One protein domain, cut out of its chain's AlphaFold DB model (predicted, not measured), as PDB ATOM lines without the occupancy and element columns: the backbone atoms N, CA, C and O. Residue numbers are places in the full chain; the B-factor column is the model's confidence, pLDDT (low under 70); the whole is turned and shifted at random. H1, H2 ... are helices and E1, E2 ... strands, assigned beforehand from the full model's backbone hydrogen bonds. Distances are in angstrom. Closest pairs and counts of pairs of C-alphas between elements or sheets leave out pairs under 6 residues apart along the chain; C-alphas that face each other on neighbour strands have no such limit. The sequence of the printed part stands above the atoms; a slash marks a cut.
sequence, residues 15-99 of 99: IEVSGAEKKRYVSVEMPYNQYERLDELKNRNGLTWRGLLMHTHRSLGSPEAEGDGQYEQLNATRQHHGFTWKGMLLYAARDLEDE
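AT A GLANCE: This is residues 15 to 99 of the 99 residues of an uncharacterized protein of Natronococcus amylolyticus DSM 10524 (UniProt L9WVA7). A two-stranded hairpin, E1 and E2, runs along one side of a cluster of three helices, H2, H3 and H4, each of which has its first five residues next to the hairpin. H2 packs on both H3 and H4 at steep angles, while H1, which follows E2, packs on H4 at one end of the longest axis. The printed part has 85 residues, with two named strands followed by four named helices, in the order E1, E2, H1, H2, H3, H4; the sheet, in the order E1 - E2, is antiparallel and the class is mixed, helices and strands. The whole is compact, with a radius of gyration of the C-alphas of 12.5 A and spans of 35 by 23 by 23 A.

HOW THE PARTS SIT: E1, residues 15 to 18, and E2, residues 23 to 30, form an antiparallel hairpin with 154 degrees between their directions. N 15 and O 26 are 2.8 A apart and N 24 and O 17 are 2.8 A apart, both within hydrogen-bond range. H1, residues 32 to 44, and H4, residues 85 to 95, touch at a steep tilt of 53 degrees, the same way; H1 does so with residues 38 to 41 alone, and the closest C-alphas, of Leu 38 and Ala 93, are 6.6 A apart. H2, residues 49 to 60, touches H4 at a steep tilt of 68 degrees, only just short of about perpendicular, with the C-alphas of Thr 56 and Ala 92 closest at 5.2 A. H2 also touches H3, residues 70 to 80, at a steep tilt of 49 degrees, the closest C-alphas being those of His 57 and Thr 77 at 6.1 A. The closest C-alphas of E1 and H3, of Ser 18 and Gln 70, are 5.6 A apart, and those of E2 and H4, of Val 28 and Lys 86, are 6.0 A apart. H1 and H3 are apart. In H1, H2, H3 and H4 every O i to N i+4 pair is within hydrogen-bond range.

IN THESE COORDINATES: E1 begins at C-alpha 15, (40.695, -7.810, 4.754), and is 10.0 A long; E2 is 23.2 A long. H1 measures 18.2 A from C-alpha 32, (56.673, -2.153, 1.536), to C-alpha 44. H2 measures 17.2 A, H3 15.2 A, and H4 15.5 A, ending at C-alpha 95, (41.266, 9.672, -5.330).

THE WHOLE: The two C-alphas farthest apart, of Asn 33 and Glu 66, are 36.2 A apart. The printed part has no cut and no long link; the nine residues between H2 and H3 make a short link, and the other links are tight. The mean pLDDT of the printed part is 92.7, and residues 62 to 67 are under 70.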
ATOM      1  N   ILE A  15      41.932  -8.559   4.547       97.25
ATOM      2  CA  ILE A  15      40.695  -7.810   4.754       97.25
ATOM      3  C   ILE A  15      39.542  -8.798   4.876       97.25
ATOM      4  O   ILE A  15      39.257  -9.545   3.942       97.25
ATOM      5  N   GLU A  16      38.858  -8.772   6.015       96.62
ATOM      6  CA  GLU A  16      37.597  -9.485   6.203       96.62
ATOM      7  C   GLU A  16      36.427  -8.637   5.680       96.62
ATOM      8  O   GLU A  16      36.253  -7.467   6.050       96.62
ATOM      9  N   VAL A  17      35.607  -9.242   4.823       95.44
ATOM     10  CA  VAL A  17      34.455  -8.611   4.180       95.44
ATOM     11  C   VAL A  17      33.225  -9.495   4.359       95.44
ATOM     12  O   VAL A  17      33.281 -10.706   4.150       95.44
ATOM     13  N   SER A  18      32.097  -8.896   4.732       93.81
ATOM     14  CA  SER A  18      30.818  -9.606   4.784       93.81
ATOM     15  C   SER A  18      30.354  -9.932   3.365       93.81
ATOM     16  O   SER A  18      30.115  -9.018   2.579       93.81
ATOM     17  N   GLY A  19      30.247 -11.217   3.033       92.31
ATOM     18  CA  GLY A  19      29.531 -11.669   1.843       92.31
ATOM     19  C   GLY A  19      28.074 -12.000   2.163       92.31
ATOM     20  O   GLY A  19      27.705 -12.064   3.337       92.31
ATOM     21  N   ALA A  20      27.270 -12.234   1.128       88.56
ATOM     22  CA  ALA A  20      25.833 -12.499   1.251       88.56
ATOM     23  C   ALA A  20      25.513 -13.710   2.152       88.56
ATOM     24  O   ALA A  20      24.621 -13.647   2.991       88.56
ATOM     25  N   GLU A  21      26.277 -14.797   2.023       88.62
ATOM     26  CA  GLU A  21      26.042 -16.034   2.789       88.62
ATOM     27  C   GLU A  21      27.039 -16.239   3.937       88.62
ATOM     28  O   GLU A  21      26.756 -16.933   4.914       88.62
ATOM     29  N   LYS A  22      28.251 -15.689   3.805       91.25
ATOM     30  CA  LYS A  22      29.349 -15.898   4.755       91.25
ATOM     31  C   LYS A  22      30.407 -14.812   4.658       91.25
ATOM     32  O   LYS A  22      30.531 -14.120   3.649       91.25
ATOM     33  N   LYS A  23      31.249 -14.732   5.688       94.69
ATOM     34  CA  LYS A  23      32.469 -13.920   5.659       94.69
ATOM     35  C   LYS A  23      33.403 -14.374   4.537       94.69
ATOM     36  O   LYS A  23      33.588 -15.569   4.289       94.69
ATOM     37  N   ARG A  24      34.005 -13.397   3.873       95.88
ATOM     38  CA  ARG A  24      34.985 -13.552   2.800       95.88
ATOM     39  C   ARG A  24      36.262 -12.819   3.182       95.88
ATOM     40  O   ARG A  24      36.238 -11.890   3.986       95.88
ATOM     41  N   TYR A  25      37.366 -13.233   2.577       94.62
ATOM     42  CA  TYR A  25      38.674 -12.646   2.826       94.62
ATOM     43  C   TYR A  25      39.298 -12.195   1.514       94.62
ATOM     44  O   TYR A  25      39.244 -12.906   0.509       94.62
ATOM     45  N   VAL A  26      39.890 -11.008   1.543       95.38
ATOM     46  CA  VAL A  26      40.699 -10.447   0.467       95.38
ATOM     47  C   VAL A  26      42.121 -10.326   0.993       95.38
ATOM     48  O   VAL A  26      42.337  -9.696   2.024       95.38
ATOM     49  N   SER A  27      43.073 -10.935   0.292       96.19
ATOM     50  CA  SER A  27      44.498 -10.798   0.586       96.19
ATOM     51  C   SER A  27      45.176 -10.052  -0.554       96.19
ATOM     52  O   SER A  27      44.927 -10.348  -1.726       96.19
ATOM     53  N   VAL A  28      45.983  -9.052  -0.214       97.25
ATOM     54  CA  VAL A  28      46.727  -8.241  -1.178       97.25
ATOM     55  C   VAL A  28      48.176  -8.157  -0.751       97.25
ATOM     56  O   VAL A  28      48.465  -7.626   0.315       97.25
ATOM     57  N   GLU A  29      49.080  -8.608  -1.611       96.44
ATOM     58  CA  GLU A  29      50.517  -8.415  -1.439       96.44
ATOM     59  C   GLU A  29      50.991  -7.197  -2.231       96.44
ATOM     60  O   GLU A  29      50.596  -6.970  -3.384       96.44
ATOM     61  N   MET A  30      51.842  -6.381  -1.615       94.62
ATOM     62  CA  MET A  30      52.439  -5.225  -2.270       94.62
ATOM     63  C   MET A  30      53.807  -4.871  -1.683       94.62
ATOM     64  O   MET A  30      54.094  -5.244  -0.546       94.62
ATOM     65  N   PRO A  31      54.645  -4.142  -2.440       95.62
ATOM     66  CA  PRO A  31      55.905  -3.611  -1.931       95.62
ATOM     67  C   PRO A  31      55.718  -2.788  -0.651       95.62
ATOM     68  O   PRO A  31      54.697  -2.109  -0.500       95.62
ATOM     69  N   TYR A  32      56.712  -2.829   0.238       93.88
ATOM     70  CA  TYR A  32      56.673  -2.153   1.536       93.88
ATOM     71  C   TYR A  32      56.332  -0.662   1.420       93.88
ATOM     72  O   TYR A  32      55.415  -0.189   2.084       93.88
ATOM     73  N   ASN A  33      56.977   0.055   0.498       93.06
ATOM     74  CA  ASN A  33      56.726   1.480   0.272       93.06
ATOM     75  C   ASN A  33      55.276   1.796  -0.151       93.06
ATOM     76  O   ASN A  33      54.716   2.819   0.239       93.06
ATOM     77  N   GLN A  34      54.640   0.925  -0.942       94.75
ATOM     78  CA  GLN A  34      53.232   1.080  -1.315       94.75
ATOM     79  C   GLN A  34      52.323   0.819  -0.120       94.75
ATOM     80  O   GLN A  34      51.352   1.548   0.062       94.75
ATOM     81  N   TYR A  35      52.643  -0.203   0.678       96.19
ATOM     82  CA  TYR A  35      51.918  -0.515   1.905       96.19
ATOM     83  C   TYR A  35      51.976   0.653   2.892       96.19
ATOM     84  O   TYR A  35      50.931   1.074   3.375       96.19
ATOM     85  N   GLU A  36      53.168   1.185   3.163       95.56
ATOM     86  CA  GLU A  36      53.380   2.266   4.129       95.56
ATOM     87  C   GLU A  36      52.619   3.527   3.713       95.56
ATOM     88  O   GLU A  36      51.786   4.016   4.475       95.56
ATOM     89  N   ARG A  37      52.779   3.964   2.456       94.44
ATOM     90  CA  ARG A  37      52.030   5.103   1.903       94.44
ATOM     91  C   ARG A  37      50.519   4.919   2.045       94.44
ATOM     92  O   ARG A  37      49.799   5.842   2.420       94.44
ATOM     93  N   LEU A  38      50.024   3.728   1.718       96.62
ATOM     94  CA  LEU A  38      48.607   3.403   1.830       96.62
ATOM     95  C   LEU A  38      48.132   3.357   3.291       96.62
ATOM     96  O   LEU A  38      46.993   3.736   3.563       96.62
ATOM     97  N   ASP A  39      48.967   2.898   4.225       97.25
ATOM     98  CA  ASP A  39      48.627   2.830   5.646       97.25
ATOM     99  C   ASP A  39      48.544   4.229   6.256       97.25
ATOM    100  O   ASP A  39      47.564   4.542   6.934       97.25
ATOM    101  N   GLU A  40      49.493   5.107   5.934       96.69
ATOM    102  CA  GLU A  40      49.464   6.520   6.316       96.69
ATOM    103  C   GLU A  40      48.229   7.232   5.759       96.69
ATOM    104  O   GLU A  40      47.504   7.900   6.499       96.69
ATOM    105  N   LEU A  41      47.938   7.039   4.469       96.88
ATOM    106  CA  LEU A  41      46.758   7.592   3.807       96.88
ATOM    107  C   LEU A  41      45.448   7.081   4.425       96.88
ATOM    108  O   LEU A  41      44.498   7.840   4.630       96.88
ATOM    109  N   LYS A  42      45.384   5.790   4.744       96.94
ATOM    110  CA  LYS A  42      44.258   5.198   5.464       96.94
ATOM    111  C   LYS A  42      44.092   5.858   6.835       96.94
ATOM    112  O   LYS A  42      42.977   6.227   7.198       96.94
ATOM    113  N   ASN A  43      45.185   6.008   7.584       97.69
ATOM    114  CA  ASN A  43      45.173   6.538   8.947       97.69
ATOM    115  C   ASN A  43      44.783   8.023   8.978       97.69
ATOM    116  O   ASN A  43      43.913   8.395   9.763       97.69
ATOM    117  N   ARG A  44      45.349   8.860   8.095       97.12
ATOM    118  CA  ARG A  44      45.040  10.303   8.031       97.12
ATOM    119  C   ARG A  44      43.574  10.582   7.685       97.12
ATOM    120  O   ARG A  44      43.015  11.558   8.165       97.12
ATOM    121  N   ASN A  45      42.951   9.703   6.898       96.44
ATOM    122  CA  ASN A  45      41.544   9.802   6.505       96.44
ATOM    123  C   ASN A  45      40.588   9.058   7.461       96.44
ATOM    124  O   ASN A  45      39.387   9.003   7.212       96.44
ATOM    125  N   GLY A  46      41.093   8.444   8.540       97.12
ATOM    126  CA  GLY A  46      40.264   7.687   9.486       97.12
ATOM    127  C   GLY A  46      39.586   6.451   8.876       97.12
ATOM    128  O   GLY A  46      38.518   6.037   9.329       97.12
ATOM    129  N   LEU A  47      40.180   5.861   7.834       97.12
ATOM    130  CA  LEU A  47      39.620   4.728   7.099       97.12
ATOM    131  C   LEU A  47      40.177   3.384   7.589       97.12
ATOM    132  O   LEU A  47      41.153   3.283   8.324       97.12
ATOM    133  N   THR A  48      39.542   2.305   7.133       97.56
ATOM    134  CA  THR A  48      40.078   0.938   7.236       97.56
ATOM    135  C   THR A  48      40.500   0.452   5.851       97.56
ATOM    136  O   THR A  48      40.105   1.038   4.846       97.56
ATOM    137  N   TRP A  49      41.228  -0.665   5.757       97.75
ATOM    138  CA  TRP A  49      41.535  -1.290   4.461       97.75
ATOM    139  C   TRP A  49      40.273  -1.628   3.657       97.75
ATOM    140  O   TRP A  49      40.191  -1.357   2.462       97.75
ATOM    141  N   ARG A  50      39.246  -2.148   4.342       97.19
ATOM    142  CA  ARG A  50      37.908  -2.331   3.767       97.19
ATOM    143  C   ARG A  50      37.281  -0.994   3.373       97.19
ATOM    144  O   ARG A  50      36.654  -0.908   2.328       97.19
ATOM    145  N   GLY A  51      37.457   0.033   4.200       97.12
ATOM    146  CA  GLY A  51      37.007   1.397   3.927       97.12
ATOM    147  C   GLY A  51      37.559   1.945   2.613       97.12
ATOM    148  O   GLY A  51      36.779   2.459   1.826       97.12
ATOM    149  N   LEU A  52      38.849   1.745   2.328       97.50
ATOM    150  CA  LEU A  52      39.452   2.128   1.046       97.50
ATOM    151  C   LEU A  52      38.832   1.375  -0.140       97.50
ATOM    152  O   LEU A  52      38.530   1.978  -1.163       97.50
ATOM    153  N   LEU A  53      38.573   0.069  -0.008       97.00
ATOM    154  CA  LEU A  53      37.871  -0.676  -1.061       97.00
ATOM    155  C   LEU A  53      36.449  -0.143  -1.292       97.00
ATOM    156  O   LEU A  53      36.025   0.011  -2.438       97.00
ATOM    157  N   MET A  54      35.721   0.153  -0.211       95.62
ATOM    158  CA  MET A  54      34.371   0.714  -0.287       95.62
ATOM    159  C   MET A  54      34.365   2.141  -0.840       95.62
ATOM    160  O   MET A  54      33.409   2.506  -1.519       95.62
ATOM    161  N   HIS A  55      35.410   2.930  -0.576       95.81
ATOM    162  CA  HIS A  55      35.613   4.248  -1.177       95.81
ATOM    163  C   HIS A  55      35.673   4.121  -2.694       95.81
ATOM    164  O   HIS A  55      34.807   4.653  -3.374       95.81
ATOM    165  N   THR A  56      36.573   3.283  -3.215       95.94
ATOM    166  CA  THR A  56      36.671   3.014  -4.660       95.94
ATOM    167  C   THR A  56      35.346   2.561  -5.270       95.94
ATOM    168  O   THR A  56      34.970   3.034  -6.338       95.94
ATOM    169  N   HIS A  57      34.613   1.668  -4.595       94.75
ATOM    170  CA  HIS A  57      33.283   1.245  -5.043       94.75
ATOM    171  C   HIS A  57      32.301   2.415  -5.183       94.75
ATOM    172  O   HIS A  57      31.585   2.495  -6.181       94.75
ATOM    173  N   ARG A  58      32.286   3.336  -4.213       93.12
ATOM    174  CA  ARG A  58      31.422   4.523  -4.247       93.12
ATOM    175  C   ARG A  58      31.878   5.538  -5.294       93.12
ATOM    176  O   ARG A  58      31.024   6.047  -6.009       93.12
ATOM    177  N   SER A  59      33.183   5.793  -5.411       93.75
ATOM    178  CA  SER A  59      33.735   6.782  -6.348       93.75
ATOM    179  C   SER A  59      33.527   6.388  -7.807       93.75
ATOM    180  O   SER A  59      33.222   7.233  -8.642       93.75
ATOM    181  N   LEU A  60      33.679   5.103  -8.133       91.06
ATOM    182  CA  LEU A  60      33.530   4.631  -9.511       91.06
ATOM    183  C   LEU A  60      32.072   4.469  -9.941       91.06
ATOM    184  O   LEU A  60      31.785   4.475 -11.137       91.06
ATOM    185  N   GLY A  61      31.168   4.259  -8.981       79.94
ATOM    186  CA  GLY A  61      29.860   3.686  -9.261       79.94
ATOM    187  C   GLY A  61      29.989   2.247  -9.775       79.94
ATOM    188  O   GLY A  61      30.934   1.861 -10.467       79.94
ATOM    189  N   SER A  62      29.041   1.396  -9.416       68.06
ATOM    190  CA  SER A  62      29.039   0.003  -9.854       68.06
ATOM    191  C   SER A  62      27.626  -0.414 -10.209       68.06
ATOM    192  O   SER A  62      26.692   0.078  -9.573       68.06
ATOM    193  N   PRO A  63      27.455  -1.330 -11.179       69.19
ATOM    194  CA  PRO A  63      26.171  -1.989 -11.364       69.19
ATOM    195  C   PRO A  63      25.705  -2.620 -10.047       69.19
ATOM    196  O   PRO A  63      26.540  -3.059  -9.245       69.19
ATOM    197  N   GLU A  64      24.384  -2.647  -9.843       66.44
ATOM    198  CA  GLU A  64      23.758  -3.383  -8.744       66.44
ATOM    199  C   GLU A  64      24.276  -4.823  -8.767       66.44
ATOM    200  O   GLU A  64      24.153  -5.532  -9.768       66.44
ATOM    201  N   ALA A  65      24.939  -5.233  -7.687       68.12
ATOM    202  CA  ALA A  65      25.380  -6.609  -7.541       68.12
ATOM    203  C   ALA A  65      24.175  -7.479  -7.172       68.12
ATOM    204  O   ALA A  65      23.356  -7.090  -6.341       68.12
ATOM    205  N   GLU A  66      24.091  -8.676  -7.752       64.50
ATOM    206  CA  GLU A  66      23.147  -9.695  -7.298       64.50
ATOM    207  C   GLU A  66      23.602 -10.206  -5.919       64.50
ATOM    208  O   GLU A  66      24.431 -11.110  -5.807       64.50
ATOM    209  N   GLY A  67      23.117  -9.560  -4.856       66.31
ATOM    210  CA  GLY A  67      23.372  -9.933  -3.466       66.31
ATOM    211  C   GLY A  67      23.661  -8.744  -2.545       66.31
ATOM    212  O   GLY A  67      24.390  -7.818  -2.890       66.31
ATOM    213  N   ASP A  68      23.146  -8.819  -1.318       77.44
ATOM    214  CA  ASP A  68      23.249  -7.745  -0.315       77.44
ATOM    215  C   ASP A  68      24.628  -7.671   0.380       77.44
ATOM    216  O   ASP A  68      24.856  -6.849   1.272       77.44
ATOM    217  N   GLY A  69      25.568  -8.543   0.005       89.69
ATOM    218  CA  GLY A  69      26.885  -8.629   0.628       89.69
ATOM    219  C   GLY A  69      27.884  -7.603   0.092       89.69
ATOM    220  O   GLY A  69      28.007  -7.373  -1.112       89.69
ATOM    221  N   GLN A  70      28.679  -7.019   0.994       93.38
ATOM    222  CA  GLN A  70      29.750  -6.082   0.628       93.38
ATOM    223  C   GLN A  70      30.800  -6.741  -0.269       93.38
ATOM    224  O   GLN A  70      31.359  -6.084  -1.143       93.38
ATOM    225  N   TYR A  71      31.088  -8.030  -0.068       95.44
ATOM    226  CA  TYR A  71      32.040  -8.739  -0.919       95.44
ATOM    227  C   TYR A  71      31.544  -8.817  -2.362       95.44
ATOM    228  O   TYR A  71      32.316  -8.550  -3.281       95.44
ATOM    229  N   GLU A  72      30.273  -9.163  -2.565       93.81
ATOM    230  CA  GLU A  72      29.662  -9.266  -3.888       93.81
ATOM    231  C   GLU A  72      29.652  -7.903  -4.589       93.81
ATOM    232  O   GLU A  72      30.076  -7.820  -5.741       93.81
ATOM    233  N   GLN A  73      29.318  -6.825  -3.872       93.25
ATOM    234  CA  GLN A  73      29.397  -5.448  -4.385       93.25
ATOM    235  C   GLN A  73      30.821  -5.066  -4.806       93.25
ATOM    236  O   GLN A  73      31.055  -4.655  -5.944       93.25
ATOM    237  N   LEU A  74      31.797  -5.258  -3.916       95.12
ATOM    238  CA  LEU A  74      33.203  -4.965  -4.191       95.12
ATOM    239  C   LEU A  74      33.741  -5.804  -5.358       95.12
ATOM    240  O   LEU A  74      34.487  -5.299  -6.198       95.12
ATOM    241  N   ASN A  75      33.362  -7.082  -5.437       94.75
ATOM    242  CA  ASN A  75      33.795  -7.970  -6.507       94.75
ATOM    243  C   ASN A  75      33.139  -7.615  -7.847       94.75
ATOM    244  O   ASN A  75      33.822  -7.679  -8.868       94.75
ATOM    245  N   ALA A  76      31.870  -7.203  -7.855       93.81
ATOM    246  CA  ALA A  76      31.187  -6.720  -9.051       93.81
ATOM    247  C   ALA A  76      31.868  -5.460  -9.598       93.81
ATOM    248  O   ALA A  76      32.215  -5.420 -10.776       93.81
ATOM    249  N   THR A  77      32.180  -4.483  -8.739       94.25
ATOM    250  CA  THR A  77      32.954  -3.289  -9.129       94.25
ATOM    251  C   THR A  77      34.310  -3.665  -9.699       94.25
ATOM    252  O   THR A  77      34.698  -3.187 -10.764       94.25
ATOM    253  N   ARG A  78      35.027  -4.550  -9.000       95.56
ATOM    254  CA  ARG A  78      36.344  -5.024  -9.416       95.56
ATOM    255  C   ARG A  78      36.295  -5.642 -10.812       95.56
ATOM    256  O   ARG A  78      37.156  -5.349 -11.633       95.56
ATOM    257  N   GLN A  79      35.316  -6.507 -11.066       94.81
ATOM    258  CA  GLN A  79      35.151  -7.179 -12.353       94.81
ATOM    259  C   GLN A  79      34.712  -6.207 -13.449       94.81
ATOM    260  O   GLN A  79      35.296  -6.225 -14.527       94.81
ATOM    261  N   HIS A  80      33.736  -5.345 -13.166       94.69
ATOM    262  CA  HIS A  80      33.178  -4.400 -14.130       94.69
ATOM    263  C   HIS A  80      34.228  -3.410 -14.649       94.69
ATOM    264  O   HIS A  80      34.323  -3.182 -15.851       94.69
ATOM    265  N   HIS A  81      35.060  -2.880 -13.750       94.69
ATOM    266  CA  HIS A  81      36.096  -1.898 -14.084       94.69
ATOM    267  C   HIS A  81      37.474  -2.520 -14.370       94.69
ATOM    268  O   HIS A  81      38.449  -1.802 -14.574       94.69
ATOM    269  N   GLY A  82      37.586  -3.853 -14.375       95.62
ATOM    270  CA  GLY A  82      38.838  -4.549 -14.694       95.62
ATOM    271  C   GLY A  82      39.957  -4.377 -13.655       95.62
ATOM    272  O   GLY A  82      41.136  -4.485 -13.992       95.62
ATOM    273  N   PHE A  83      39.620  -4.118 -12.390       96.62
ATOM    274  CA  PHE A  83      40.604  -3.954 -11.322       96.62
ATOM    275  C   PHE A  83      41.081  -5.284 -10.720       96.62
ATOM    276  O   PHE A  83      40.428  -6.331 -10.748       96.62
ATOM    277  N   THR A  84      42.231  -5.217 -10.057       97.62
ATOM    278  CA  THR A  84      42.594  -6.152  -8.984       97.62
ATOM    279  C   THR A  84      42.212  -5.545  -7.633       97.62
ATOM    280  O   THR A  84      41.981  -4.342  -7.539       97.62
ATOM    281  N   TRP A  85      42.195  -6.333  -6.554       97.75
ATOM    282  CA  TRP A  85      42.006  -5.782  -5.202       97.75
ATOM    283  C   TRP A  85      43.064  -4.728  -4.853       97.75
ATOM    284  O   TRP A  85      42.737  -3.666  -4.328       97.75
ATOM    285  N   LYS A  86      44.322  -4.983  -5.238       97.75
ATOM    286  CA  LYS A  86      45.411  -4.004  -5.166       97.75
ATOM    287  C   LYS A  86      45.095  -2.744  -5.967       97.75
ATOM    288  O   LYS A  86      45.265  -1.643  -5.463       97.75
ATOM    289  N   GLY A  87      44.625  -2.911  -7.202       97.88
ATOM    290  CA  GLY A  87      44.240  -1.808  -8.077       97.88
ATOM    291  C   GLY A  87      43.149  -0.938  -7.462       97.88
ATOM    292  O   GLY A  87      43.261   0.279  -7.504       97.88
ATOM    293  N   MET A  88      42.156  -1.544  -6.806       97.75
ATOM    294  CA  MET A  88      41.123  -0.792  -6.091       97.75
ATOM    295  C   MET A  88      41.684   0.005  -4.908       97.75
ATOM    296  O   MET A  88      41.268   1.141  -4.713       97.75
ATOM    297  N   LEU A  89      42.625  -0.548  -4.134       97.94
ATOM    298  CA  LEU A  89      43.278   0.192  -3.044       97.94
ATOM    299  C   LEU A  89      44.099   1.375  -3.571       97.94
ATOM    300  O   LEU A  89      44.029   2.469  -3.022       97.94
ATOM    301  N   LEU A  90      44.850   1.168  -4.654       97.19
ATOM    302  CA  LEU A  90      45.644   2.226  -5.280       97.19
ATOM    303  C   LEU A  90      44.767   3.297  -5.939       97.19
ATOM    304  O   LEU A  90      45.134   4.468  -5.922       97.19
ATOM    305  N   TYR A  91      43.607   2.913  -6.479       97.12
ATOM    306  CA  TYR A  91      42.617   3.867  -6.968       97.12
ATOM    307  C   TYR A  91      42.137   4.779  -5.836       97.12
ATOM    308  O   TYR A  91      42.203   5.992  -5.991       97.12
ATOM    309  N   ALA A  92      41.725   4.210  -4.694       96.94
ATOM    310  CA  ALA A  92      41.299   4.996  -3.533       96.94
ATOM    311  C   ALA A  92      42.393   5.957  -3.068       96.94
ATOM    312  O   ALA A  92      42.096   7.089  -2.716       96.94
ATOM    313  N   ALA A  93      43.654   5.512  -3.071       96.12
ATOM    314  CA  ALA A  93      44.769   6.365  -2.681       96.12
ATOM    315  C   ALA A  93      44.912   7.590  -3.571       96.12
ATOM    316  O   ALA A  93      45.036   8.687  -3.048       96.12
ATOM    317  N   ARG A  94      44.851   7.394  -4.892       96.31
ATOM    318  CA  ARG A  94      44.888   8.499  -5.848       96.31
ATOM    319  C   ARG A  94      43.709   9.450  -5.624       96.31
ATOM    320  O   ARG A  94      43.913  10.645  -5.513       96.31
ATOM    321  N   ASP A  95      42.502   8.900  -5.517       96.06
ATOM    322  CA  ASP A  95      41.266   9.672  -5.330       96.06
ATOM    323  C   ASP A  95      41.328  10.549  -4.062       96.06
ATOM    324  O   ASP A  95      41.072  11.738  -4.125       96.06
ATOM    325  N   LEU A  96      41.785   9.985  -2.937       94.94
ATOM    326  CA  LEU A  96      41.930  10.669  -1.639       94.94
ATOM    327  C   LEU A  96      43.183  11.559  -1.512       94.94
ATOM    328  O   LEU A  96      43.430  12.147  -0.456       94.94
ATOM    329  N   GLU A  97      44.064  11.558  -2.507       92.75
ATOM    330  CA  GLU A  97      45.183  12.504  -2.601       92.75
ATOM    331  C   GLU A  97      44.835  13.711  -3.467       92.75
ATOM    332  O   GLU A  97      45.456  14.759  -3.296       92.75
ATOM    333  N   ASP A  98      43.858  13.554  -4.360       87.81
ATOM    334  CA  ASP A  98      43.369  14.594  -5.259       87.81
ATOM    335  C   ASP A  98      42.218  15.434  -4.635       87.81
ATOM    336  O   ASP A  98      41.798  16.423  -5.242       87.81
ATOM    337  N   GLU A  99      41.724  15.064  -3.440       73.31
ATOM    338  CA  GLU A  99      40.739  15.796  -2.606       73.31
ATOM    339  C   GLU A  99      41.380  16.855  -1.687       73.31
ATOM    340  O   GLU A  99      40.824  17.980  -1.619       73.31
TER     341      GLU A  99